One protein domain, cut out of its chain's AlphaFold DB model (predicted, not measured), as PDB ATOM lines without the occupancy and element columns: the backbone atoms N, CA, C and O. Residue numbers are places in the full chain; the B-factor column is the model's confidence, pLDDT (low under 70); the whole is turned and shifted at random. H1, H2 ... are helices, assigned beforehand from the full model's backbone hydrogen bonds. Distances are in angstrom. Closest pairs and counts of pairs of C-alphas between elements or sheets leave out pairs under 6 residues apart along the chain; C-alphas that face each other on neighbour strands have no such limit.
ATOM      1  N   THR A  74      31.998 -14.626  32.714       85.50
ATOM      2  CA  THR A  74      32.063 -15.792  33.618       85.50
ATOM      3  C   THR A  74      30.912 -15.784  34.613       85.50
ATOM      4  O   THR A  74      30.364 -16.842  34.907       85.50
ATOM      5  N   GLN A  75      30.505 -14.599  35.076       88.06
ATOM      6  CA  GLN A  75      29.334 -14.442  35.928       88.06
ATOM      7  C   GLN A  75      28.064 -14.817  35.161       88.06
ATOM      8  O   GLN A  75      27.260 -15.587  35.667       88.06
ATOM      9  N   VAL A  76      27.930 -14.375  33.908       88.94
ATOM     10  CA  VAL A  76      26.807 -14.768  33.038       88.94
ATOM     11  C   VAL A  76      26.725 -16.289  32.872       88.94
ATOM     12  O   VAL A  76      25.650 -16.869  32.967       88.94
ATOM     13  N   ARG A  77      27.863 -16.961  32.670       88.44
ATOM     14  CA  ARG A  77      27.923 -18.431  32.577       88.44
ATOM     15  C   ARG A  77      27.516 -19.116  33.881       88.44
ATOM     16  O   ARG A  77      26.879 -20.165  33.838       88.44
ATOM     17  N   HIS A  78      27.893 -18.544  35.023       88.56
ATOM     18  CA  HIS A  78      27.480 -19.038  36.333       88.56
ATOM     19  C   HIS A  78      25.968 -18.875  36.543       88.56
ATOM     20  O   HIS A  78      25.313 -19.826  36.956       88.56
ATOM     21  N   GLU A  79      25.413 -17.708  36.206       90.19
ATOM     22  CA  GLU A  79      23.972 -17.427  36.270       90.19
ATOM     23  C   GLU A  79      23.181 -18.427  35.410       90.19
ATOM     24  O   GLU A  79      22.288 -19.102  35.920       90.19
ATOM     25  N   LEU A  80      23.588 -18.638  34.152       90.56
ATOM     26  CA  LEU A  80      22.963 -19.629  33.265       90.56
ATOM     27  C   LEU A  80      22.976 -21.040  33.866       90.56
ATOM     28  O   LEU A  80      21.962 -21.732  33.838       90.56
ATOM     29  N   ARG A  81      24.101 -21.446  34.471       88.75
ATOM     30  CA  ARG A  81      24.207 -22.747  35.144       88.75
ATOM     31  C   ARG A  81      23.269 -22.848  36.345       88.75
ATOM     32  O   ARG A  81      22.666 -23.896  36.538       88.75
ATOM     33  N   SER A  82      23.152 -21.784  37.142       88.50
ATOM     34  CA  SER A  82      22.258 -21.763  38.307       88.50
ATOM     35  C   SER A  82      20.777 -21.790  37.925       88.50
ATOM     36  O   SER A  82      19.972 -22.353  38.655       88.50
ATOM     37  N   GLU A  83      20.429 -21.247  36.759       89.44
ATOM     38  CA  GLU A  83      19.073 -21.284  36.198       89.44
ATOM     39  C   GLU A  83      18.753 -22.620  35.499       89.44
ATOM     40  O   GLU A  83      17.643 -22.805  35.005       89.44
ATOM     41  N   GLY A  84      19.712 -23.552  35.421       84.62
ATOM     42  CA  GLY A  84      19.555 -24.818  34.699       84.62
ATOM     43  C   GLY A  84      19.543 -24.668  33.174       84.62
ATOM     44  O   GLY A  84      19.238 -25.623  32.461       84.62
ATOM     45  N   VAL A  85      19.888 -23.486  32.655       85.12
ATOM     46  CA  VAL A  85      19.997 -23.234  31.217       85.12
ATOM     47  C   VAL A  85      21.324 -23.789  30.712       85.12
ATOM     48  O   VAL A  85      22.376 -23.651  31.344       85.12
ATOM     49  N   LEU A  86      21.289 -24.413  29.537       80.12
ATOM     50  CA  LEU A  86      22.483 -24.948  28.899       80.12
ATOM     51  C   LEU A  86      23.491 -23.819  28.622       80.12
ATOM     52  O   LEU A  86      23.173 -22.810  27.998       80.12
ATOM     53  N   VAL A  87      24.725 -23.987  29.100       83.25
ATOM     54  CA  VAL A  87      25.776 -22.962  28.989       83.25
ATOM     55  C   VAL A  87      26.547 -23.120  27.673       83.25
ATOM     56  O   VAL A  87      27.744 -23.419  27.672       83.25
ATOM     57  N   ASP A  88      25.858 -22.937  26.546       86.56
ATOM     58  CA  ASP A  88      26.471 -22.862  25.216       86.56
ATOM     59  C   ASP A  88      26.895 -21.429  24.872       86.56
ATOM     60  O   ASP A  88      26.590 -20.447  25.563       86.56
ATOM     61  N   ARG A  89      27.646 -21.298  23.774       87.50
ATOM     62  CA  ARG A  89      28.053 -19.992  23.255       87.50
ATOM     63  C   ARG A  89      26.849 -19.125  22.918       87.50
ATOM     64  O   ARG A  89      26.877 -17.932  23.225       87.50
ATOM     65  N   MET A  90      25.799 -19.708  22.340       89.62
ATOM     66  CA  MET A  90      24.627 -18.938  21.948       89.62
ATOM     67  C   MET A  90      23.855 -18.406  23.159       89.62
ATOM     68  O   MET A  90      23.541 -17.223  23.179       89.62
ATOM     69  N   SER A  91      23.629 -19.187  24.217       89.38
ATOM     70  CA  SER A  91      22.931 -18.702  25.422       89.38
ATOM     71  C   SER A  91      23.681 -17.566  26.103       89.38
ATOM     72  O   SER A  91      23.084 -16.566  26.505       89.38
ATOM     73  N   VAL A  92      25.010 -17.660  26.162       90.44
ATOM     74  CA  VAL A  92      25.864 -16.576  26.665       90.44
ATOM     75  C   VAL A  92      25.784 -15.339  25.760       90.44
ATOM     76  O   VAL A  92      25.725 -14.200  26.238       90.44
ATOM     77  N   TRP A  93      25.757 -15.539  24.441       90.62
ATOM     78  CA  TRP A  93      25.601 -14.461  23.471       90.62
ATOM     79  C   TRP A  93      24.233 -13.775  23.603       90.62
ATOM     80  O   TRP A  93      24.194 -12.557  23.756       90.62
ATOM     81  N   MET A  94      23.138 -14.531  23.674       89.94
ATOM     82  CA  MET A  94      21.777 -14.016  23.850       89.94
ATOM     83  C   MET A  94      21.633 -13.238  25.158       89.94
ATOM     84  O   MET A  94      21.132 -12.118  25.159       89.94
ATOM     85  N   ARG A  95      22.156 -13.773  26.271       89.19
ATOM     86  CA  ARG A  95      22.102 -13.107  27.583       89.19
ATOM     87  C   ARG A  95      22.888 -11.794  27.624       89.19
ATOM     88  O   ARG A  95      22.605 -10.929  28.448       89.19
ATOM     89  N   SER A  96      23.886 -11.643  26.755       88.25
ATOM     90  CA  SER A  96      24.747 -10.459  26.717       88.25
ATOM     91  C   SER A  96      24.260  -9.348  25.784       88.25
ATOM     92  O   SER A  96      24.851  -8.268  25.818       88.25
ATOM     93  N   ARG A  97      23.206  -9.561  24.983       89.62
ATOM     94  CA  ARG A  97      22.641  -8.570  24.048       89.62
ATOM     95  C   ARG A  97      21.195  -8.208  24.384       89.62
ATOM     96  O   ARG A  97      20.542  -8.866  25.183       89.62
ATOM     97  N   ASP A  98      20.704  -7.129  23.770       86.50
ATOM     98  CA  ASP A  98      19.287  -6.767  23.836       86.50
ATOM     99  C   ASP A  98      18.479  -7.532  22.784       86.50
ATOM    100  O   ASP A  98      18.712  -7.315  21.593       86.50
ATOM    101  N   PRO A  99      17.503  -8.361  23.186       85.12
ATOM    102  CA  PRO A  99      16.637  -9.066  22.247       85.12
ATOM    103  C   PRO A  99      15.715  -8.137  21.446       85.12
ATOM    104  O   PRO A  99      15.155  -8.575  20.448       85.12
ATOM    105  N   ARG A 100      15.550  -6.868  21.853       87.75
ATOM    106  CA  ARG A 100      14.756  -5.875  21.104       87.75
ATOM    107  C   ARG A 100      15.477  -5.316  19.877       87.75
ATOM    108  O   ARG A 100      14.860  -4.609  19.087       87.75
ATOM    109  N   HIS A 101      16.780  -5.559  19.743       88.00
ATOM    110  CA  HIS A 101      17.535  -5.074  18.595       88.00
ATOM    111  C   HIS A 101      17.262  -5.973  17.378       88.00
ATOM    112  O   HIS A 101      17.496  -7.177  17.479       88.00
ATOM    113  N   PRO A 102      16.847  -5.425  16.219       88.88
ATOM    114  CA  PRO A 102      16.390  -6.226  15.078       88.88
ATOM    115  C   PRO A 102      17.459  -7.200  14.570       88.88
ATOM    116  O   PRO A 102      17.167  -8.361  14.301       88.88
ATOM    117  N   GLU A 103      18.722  -6.766  14.529       88.19
ATOM    118  CA  GLU A 103      19.852  -7.625  14.149       88.19
ATOM    119  C   GLU A 103      20.055  -8.795  15.128       88.19
ATOM    120  O   GLU A 103      20.376  -9.906  14.719       88.19
ATOM    121  N   VAL A 104      19.821  -8.578  16.428       89.31
ATOM    122  CA  VAL A 104      19.947  -9.635  17.442       89.31
ATOM    123  C   VAL A 104      18.836 -10.658  17.262       89.31
ATOM    124  O   VAL A 104      19.104 -11.855  17.280       89.31
ATOM    125  N   THR A 105      17.605 -10.197  17.039       91.12
ATOM    126  CA  THR A 105      16.458 -11.068  16.765       91.12
ATOM    127  C   THR A 105      16.675 -11.899  15.500       91.12
ATOM    128  O   THR A 105      16.445 -13.105  15.527       91.12
ATOM    129  N   ALA A 106      17.175 -11.288  14.421       91.81
ATOM    130  CA  ALA A 106      17.473 -11.982  13.169       91.81
ATOM    131  C   ALA A 106      18.549 -13.068  13.348       91.81
ATOM    132  O   ALA A 106      18.374 -14.192  12.881       91.81
ATOM    133  N   ILE A 107      19.622 -12.766  14.088       91.06
ATOM    134  CA  ILE A 107      20.688 -13.729  14.410       91.06
ATOM    135  C   ILE A 107      20.150 -14.906  15.235       91.06
ATOM    136  O   ILE A 107      20.495 -16.058  14.968       91.06
ATOM    137  N   ILE A 108      19.296 -14.635  16.227       91.31
ATOM    138  CA  ILE A 108      18.682 -15.683  17.056       91.31
ATOM    139  C   ILE A 108      17.792 -16.584  16.201       91.31
ATOM    140  O   ILE A 108      17.924 -17.803  16.282       91.31
ATOM    141  N   ALA A 109      16.942 -15.998  15.355       91.81
ATOM    142  CA  ALA A 109      16.074 -16.750  14.457       91.81
ATOM    143  C   ALA A 109      16.891 -17.624  13.492       91.81
ATOM    144  O   ALA A 109      16.632 -18.817  13.377       91.81
ATOM    145  N   GLN A 110      17.944 -17.072  12.878       92.31
ATOM    146  CA  GLN A 110      18.819 -17.824  11.974       92.31
ATOM    147  C   GLN A 110      19.511 -19.003  12.675       92.31
ATOM    148  O   GLN A 110      19.652 -20.080  12.095       92.31
ATOM    149  N   TYR A 111      19.946 -18.814  13.922       92.12
ATOM    150  CA  TYR A 111      20.524 -19.893  14.719       92.12
ATOM    151  C   TYR A 111      19.500 -20.976  15.051       92.12
ATOM    152  O   TYR A 111      19.819 -22.156  14.932       92.12
ATOM    153  N   GLN A 112      18.285 -20.587  15.440       91.25
ATOM    154  CA  GLN A 112      17.206 -21.527  15.739       91.25
ATOM    155  C   GLN A 112      16.830 -22.352  14.506       91.25
ATOM    156  O   GLN A 112      16.818 -23.575  14.604       91.25
ATOM    157  N   SER A 113      16.657 -21.726  13.337       91.81
ATOM    158  CA  SER A 113      16.367 -22.448  12.090       91.81
ATOM    159  C   SER A 113      17.450 -23.474  11.749       91.81
ATOM    160  O   SER A 113      17.143 -24.626  11.464       91.81
ATOM    161  N   ARG A 114      18.735 -23.107  11.862       88.44
ATOM    162  CA  ARG A 114      19.843 -24.049  11.619       88.44
ATOM    163  C   ARG A 114      19.941 -25.153  12.668       88.44
ATOM    164  O   ARG A 114      20.414 -26.243  12.367       88.44
ATOM    165  N   LEU A 115      19.532 -24.874  13.904       88.62
ATOM    166  CA  LEU A 115      19.473 -25.886  14.952       88.62
ATOM    167  C   LEU A 115      18.333 -26.880  14.693       88.62
ATOM    168  O   LEU A 115      18.499 -28.069  14.939       88.62
ATOM    169  N   GLU A 116      17.198 -26.416  14.171       90.06
ATOM    170  CA  GLU A 116      16.054 -27.259  13.807       90.06
ATOM    171  C   GLU A 116      16.338 -28.157  12.593       90.06
ATOM    172  O   GLU A 116      15.837 -29.277  12.540       90.06
ATOM    173  N   GLU A 117      17.192 -27.733  11.662       89.25
ATOM    174  CA  GLU A 117      17.623 -28.565  10.527       89.25
ATOM    175  C   GLU A 117      18.443 -29.799  10.948       89.25
ATOM    176  O   GLU A 117      18.492 -30.787  10.214       89.25
ATOM    177  N   LEU A 118      19.078 -29.777  12.127       86.31
ATOM    178  CA  LEU A 118      19.873 -30.905  12.611       86.31
ATOM    179  C   LEU A 118      19.006 -32.032  13.205       86.31
ATOM    180  O   LEU A 118      17.968 -31.749  13.815       86.31
ATOM    181  N   PRO A 119      19.460 -33.300  13.124       85.50
ATOM    182  CA  PRO A 119      18.856 -34.418  13.852       85.50
ATOM    183  C   PRO A 119      18.827 -34.158  15.363       85.50
ATOM    184  O   PRO A 119      19.763 -33.570  15.907       85.50
ATOM    185  N   GLU A 120      17.794 -34.626  16.067       81.31
ATOM    186  CA  GLU A 120      17.600 -34.352  17.504       81.31
ATOM    187  C   GLU A 120      18.796 -34.747  18.381       81.31
ATOM    188  O   GLU A 120      19.149 -34.029  19.320       81.31
ATOM    189  N   GLU A 121      19.468 -35.841  18.032       79.00
ATOM    190  CA  GLU A 121      20.676 -36.333  18.701       79.00
ATOM    191  C   GLU A 121      21.817 -35.308  18.613       79.00
ATOM    192  O   GLU A 121      22.476 -34.993  19.609       79.00
ATOM    193  N   GLU A 122      21.992 -34.714  17.431       81.94
ATOM    194  CA  GLU A 122      23.031 -33.730  17.143       81.94
ATOM    195  C   GLU A 122      22.712 -32.345  17.704       81.94
ATOM    196  O   GLU A 122      23.630 -31.610  18.075       81.94
ATOM    197  N   ARG A 123      21.424 -31.998  17.848       81.12
ATOM    198  CA  ARG A 123      20.993 -30.723  18.448       81.12
ATOM    199  C   ARG A 123      21.527 -30.541  19.859       81.12
ATOM    200  O   ARG A 123      21.731 -29.409  20.286       81.12
ATOM    201  N   SER A 124      21.722 -31.632  20.599       79.00
ATOM    202  CA  SER A 124      22.214 -31.597  21.979       79.00
ATOM    203  C   SER A 124      23.732 -31.397  22.078       79.00
ATOM    204  O   SER A 124      24.212 -30.896  23.100       79.00
ATOM    205  N   LEU A 125      24.476 -31.738  21.019       82.50
ATOM    206  CA  LEU A 125      25.935 -31.773  21.027       82.50
ATOM    207  C   LEU A 125      26.522 -30.352  21.093       82.50
ATOM    208  O   LEU A 125      26.264 -29.537  20.201       82.50
ATOM    209  N   PRO A 126      27.372 -30.047  22.096       81.94
ATOM    210  CA  PRO A 126      28.018 -28.739  22.210       81.94
ATOM    211  C   PRO A 126      28.816 -28.346  20.961       81.94
ATOM    212  O   PRO A 126      28.737 -27.201  20.530       81.94
ATOM    213  N   SER A 127      29.519 -29.295  20.335       83.81
ATOM    214  CA  SER A 127      30.323 -29.043  19.131       83.81
ATOM    215  C   SER A 127      29.473 -28.608  17.934       83.81
ATOM    216  O   SER A 127      29.819 -27.644  17.260       83.81
ATOM    217  N   ARG A 128      28.316 -29.246  17.710       85.88
ATOM    218  CA  ARG A 128      27.391 -28.885  16.620       85.88
ATOM    219  C   ARG A 128      26.771 -27.507  16.833       85.88
ATOM    220  O   ARG A 128      26.695 -26.706  15.905       85.88
ATOM    221  N   ARG A 129      26.380 -27.193  18.071       85.44
ATOM    222  CA  ARG A 129      25.893 -25.853  18.433       85.44
ATOM    223  C   ARG A 129      26.957 -24.778  18.229       85.44
ATOM    224  O   ARG A 129      26.648 -23.708  17.707       85.44
ATOM    225  N   ASP A 130      28.204 -25.065  18.589       86.56
ATOM    226  CA  ASP A 130      29.327 -24.148  18.397       86.56
ATOM    227  C   ASP A 130      29.660 -23.942  16.904       86.56
ATOM    228  O   ASP A 130      29.933 -22.812  16.492       86.56
ATOM    229  N   GLU A 131      29.550 -24.984  16.073       87.12
ATOM    230  CA  GLU A 131      29.659 -24.885  14.609       87.12
ATOM    231  C   GLU A 131      28.572 -23.978  14.016       87.12
ATOM    232  O   GLU A 131      28.882 -23.059  13.248       87.12
ATOM    233  N   ILE A 132      27.306 -24.182  14.403       88.56
ATOM    234  CA  ILE A 132      26.198 -23.317  13.973       88.56
ATOM    235  C   ILE A 132      26.454 -21.882  14.437       88.56
ATOM    236  O   ILE A 132      26.315 -20.943  13.650       88.56
ATOM    237  N   PHE A 133      26.884 -21.698  15.687       88.81
ATOM    238  CA  PHE A 133      27.213 -20.389  16.241       88.81
ATOM    239  C   PHE A 133      28.290 -19.672  15.411       88.81
ATOM    240  O   PHE A 133      28.100 -18.513  15.041       88.81
ATOM    241  N   HIS A 134      29.391 -20.345  15.058       88.44
ATOM    242  CA  HIS A 134      30.429 -19.766  14.191       88.44
ATOM    243  C   HIS A 134      29.939 -19.493  12.772       88.44
ATOM    244  O   HIS A 134      30.432 -18.566  12.137       88.44
ATOM    245  N   SER A 135      28.984 -20.273  12.276       88.06
ATOM    246  CA  SER A 135      28.404 -20.080  10.947       88.06
ATOM    247  C   SER A 135      27.425 -18.899  10.887       88.06
ATOM    248  O   SER A 135      27.233 -18.319   9.822       88.06
ATOM    249  N   VAL A 136      26.784 -18.542  12.006       88.12
ATOM    250  CA  VAL A 136      25.848 -17.404  12.092       88.12
ATOM    251  C   VAL A 136      26.569 -16.111  12.481       88.12
ATOM    252  O   VAL A 136      26.359 -15.071  11.871       88.12
ATOM    253  N   ILE A 137      27.433 -16.164  13.497       85.25
ATOM    254  CA  ILE A 137      28.058 -14.968  14.096       85.25
ATOM    255  C   ILE A 137      29.464 -14.716  13.549       85.25
ATOM    256  O   ILE A 137      29.997 -13.611  13.645       85.25
ATOM    257  N   GLY A 138      30.072 -15.744  12.968       83.75
ATOM    258  CA  GLY A 138      31.464 -15.737  12.563       83.75
ATOM    259  C   GLY A 138      32.372 -16.399  13.594       83.75
ATOM    260  O   GLY A 138      32.034 -16.624  14.761       83.75
ATOM    261  N   ARG A 139      33.574 -16.733  13.130       80.62
ATOM    262  CA  ARG A 139      34.625 -17.307  13.970       80.62
ATOM    263  C   ARG A 139      35.198 -16.260  14.912       80.62
ATOM    264  O   ARG A 139      35.322 -15.087  14.568       80.62
ATOM    265  N   ASP A 140      35.646 -16.719  16.076       80.19
ATOM    266  CA  ASP A 140      36.368 -15.853  17.000       80.19
ATOM    267  C   ASP A 140      37.638 -15.283  16.355       80.19
ATOM    268  O   ASP A 140      38.443 -16.008  15.746       80.19
ATOM    269  N   GLY A 141      37.826 -13.977  16.548       70.12
ATOM    270  CA  GLY A 141      39.014 -13.255  16.118       70.12
ATOM    271  C   GLY A 141      40.280 -13.668  16.875       70.12
ATOM    272  O   GLY A 141      40.280 -14.489  17.797       70.12
ATOM    273  N   HIS A 142      41.406 -13.078  16.480       64.81
ATOM    274  CA  HIS A 142      42.674 -13.304  17.163       64.81
ATOM    275  C   HIS A 142      42.697 -12.565  18.515       64.81
ATOM    276  O   HIS A 142      42.569 -11.344  18.559       64.81
ATOM    277  N   GLY A 143      42.872 -13.304  19.616       63.16
ATOM    278  CA  GLY A 143      43.138 -12.756  20.954       63.16
ATOM    279  C   GLY A 143      41.965 -12.734  21.945       63.16
ATOM    280  O   GLY A 143      42.217 -12.656  23.144       63.16
ATOM    281  N   TYR A 144      40.713 -12.858  21.498       66.88
ATOM    282  CA  TYR A 144      39.540 -12.888  22.383       66.88
ATOM    283  C   TYR A 144      38.425 -13.760  21.805       66.88
ATOM    284  O   TYR A 144      38.108 -13.659  20.621       66.88
ATOM    285  N   THR A 145      37.813 -14.579  22.660       72.81
ATOM    286  CA  THR A 145      36.622 -15.359  22.321       72.81
ATOM    287  C   THR A 145      35.369 -14.675  22.851       72.81
ATOM    288  O   THR A 145      35.269 -14.378  24.045       72.81
ATOM    289  N   LEU A 146      34.373 -14.508  21.976       74.81
ATOM    290  CA  LEU A 146      33.192 -13.670  22.204       74.81
ATOM    291  C   LEU A 146      32.388 -14.006  23.472       74.81
ATOM    292  O   LEU A 146      31.772 -13.114  24.053       74.81
ATOM    293  N   THR A 147      32.393 -15.271  23.893       81.06
ATOM    294  CA  THR A 147      31.492 -15.846  24.911       81.06
ATOM    295  C   THR A 147      32.220 -16.433  26.131       81.06
ATOM    296  O   THR A 147      31.594 -17.045  26.999       81.06
ATOM    297  N   TYR A 148      33.543 -16.256  26.218       76.81
ATOM    298  CA  TYR A 148      34.376 -16.819  27.296       76.81
ATOM    299  C   TYR A 148      35.089 -15.757  28.134       76.81
ATOM    300  O   TYR A 148      35.378 -16.006  29.302       76.81
ATOM    301  N   GLY A 149      35.261 -14.545  27.600       68.31
ATOM    302  CA  GLY A 149      35.607 -13.374  28.406       68.31
ATOM    303  C   GLY A 149      37.019 -12.891  28.182       68.31
ATOM    304  O   GLY A 149      37.785 -13.455  27.400       68.31
ATOM    305  N   THR A 150      37.344 -11.776  28.827       62.62
ATOM    306  CA  THR A 150      38.646 -11.139  28.663       62.62
ATOM    307  C   THR A 150      39.722 -12.037  29.271       62.62
ATOM    308  O   THR A 150      39.628 -12.422  30.432       62.62
ATOM    309  N   GLY A 151      40.748 -12.382  28.487       61.66
ATOM    310  CA  GLY A 151      41.901 -13.156  28.964       61.66
ATOM    311  C   GLY A 151      41.859 -14.662  28.699       61.66
ATOM    312  O   GLY A 151      42.851 -15.326  28.985       61.66
ATOM    313  N   ILE A 152      40.787 -15.205  28.108       68.19
ATOM    314  CA  ILE A 152      40.787 -16.586  27.601       68.19
ATOM    315  C   ILE A 152      41.147 -16.548  26.109       68.19
ATOM    316  O   ILE A 152      40.296 -16.200  25.284       68.19
ATOM    317  N   PRO A 153      42.403 -16.851  25.731       64.00
ATOM    318  CA  PRO A 153      42.785 -16.864  24.329       64.00
ATOM    319  C   PRO A 153      42.088 -18.026  23.620       64.00
ATOM    320  O   PRO A 153      41.906 -19.103  24.189       64.00
TER     321      PRO A 153
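AT A GLANCE: This is residues 74 to 153 of the 319 residues of an uncharacterized protein of Cinnamomum micranthum f. kanehirae (UniProt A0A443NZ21). The longest helix, H3, and H5 cross obliquely, with H2 near the middle and H1 crossing H2 on its side away from them. Short H4 sits at the turn between H3 and H5, and a looped tail, residues 138 to 153, follows H5. The printed part has 80 residues with five named helices, in the order H1 to H5, and no named strand; the class is all helix, with 48 of the 80 residues in the named helices, and the whole is compact, with a radius of gyration of the C-alphas of 12.8 A and spans of 34 by 27 by 27 A.

HOW THE PARTS SIT: H3, residues 102 to 116, touches H5, residues 126 to 137, at a steep tilt of 38 degrees, opposite ways; their closest C-alphas, Tyr 111 and Val 136, are 6.4 A apart. H2, residues 89 to 96, touches H5 at residues 129 to 133 alone, closest at the C-alphas of Met 90 and Phe 133, 6.4 A. H1, residues 74 to 82, touches H2 about perpendicular, at 77 degrees; the closest C-alphas, Arg 77 and Val 92, are 6.5 A apart. H4, residues 120 to 123, touches no helix. Every O i to N i+4 pair is within hydrogen-bond range in H1, H2, H3 and H5; H4 is too short for one.

IN THESE COORDINATES: H3 is 21.1 A long and H5 16.0 A. H1 begins at C-alpha 74 (32.063, -15.792, 33.618); H5 ends at C-alpha 137 (28.058, -14.968, 14.096).

THE WHOLE: The printed part has no cut and no long link between helices; pLDDT is under 70 at residues 142 to 144 and 149 to 153.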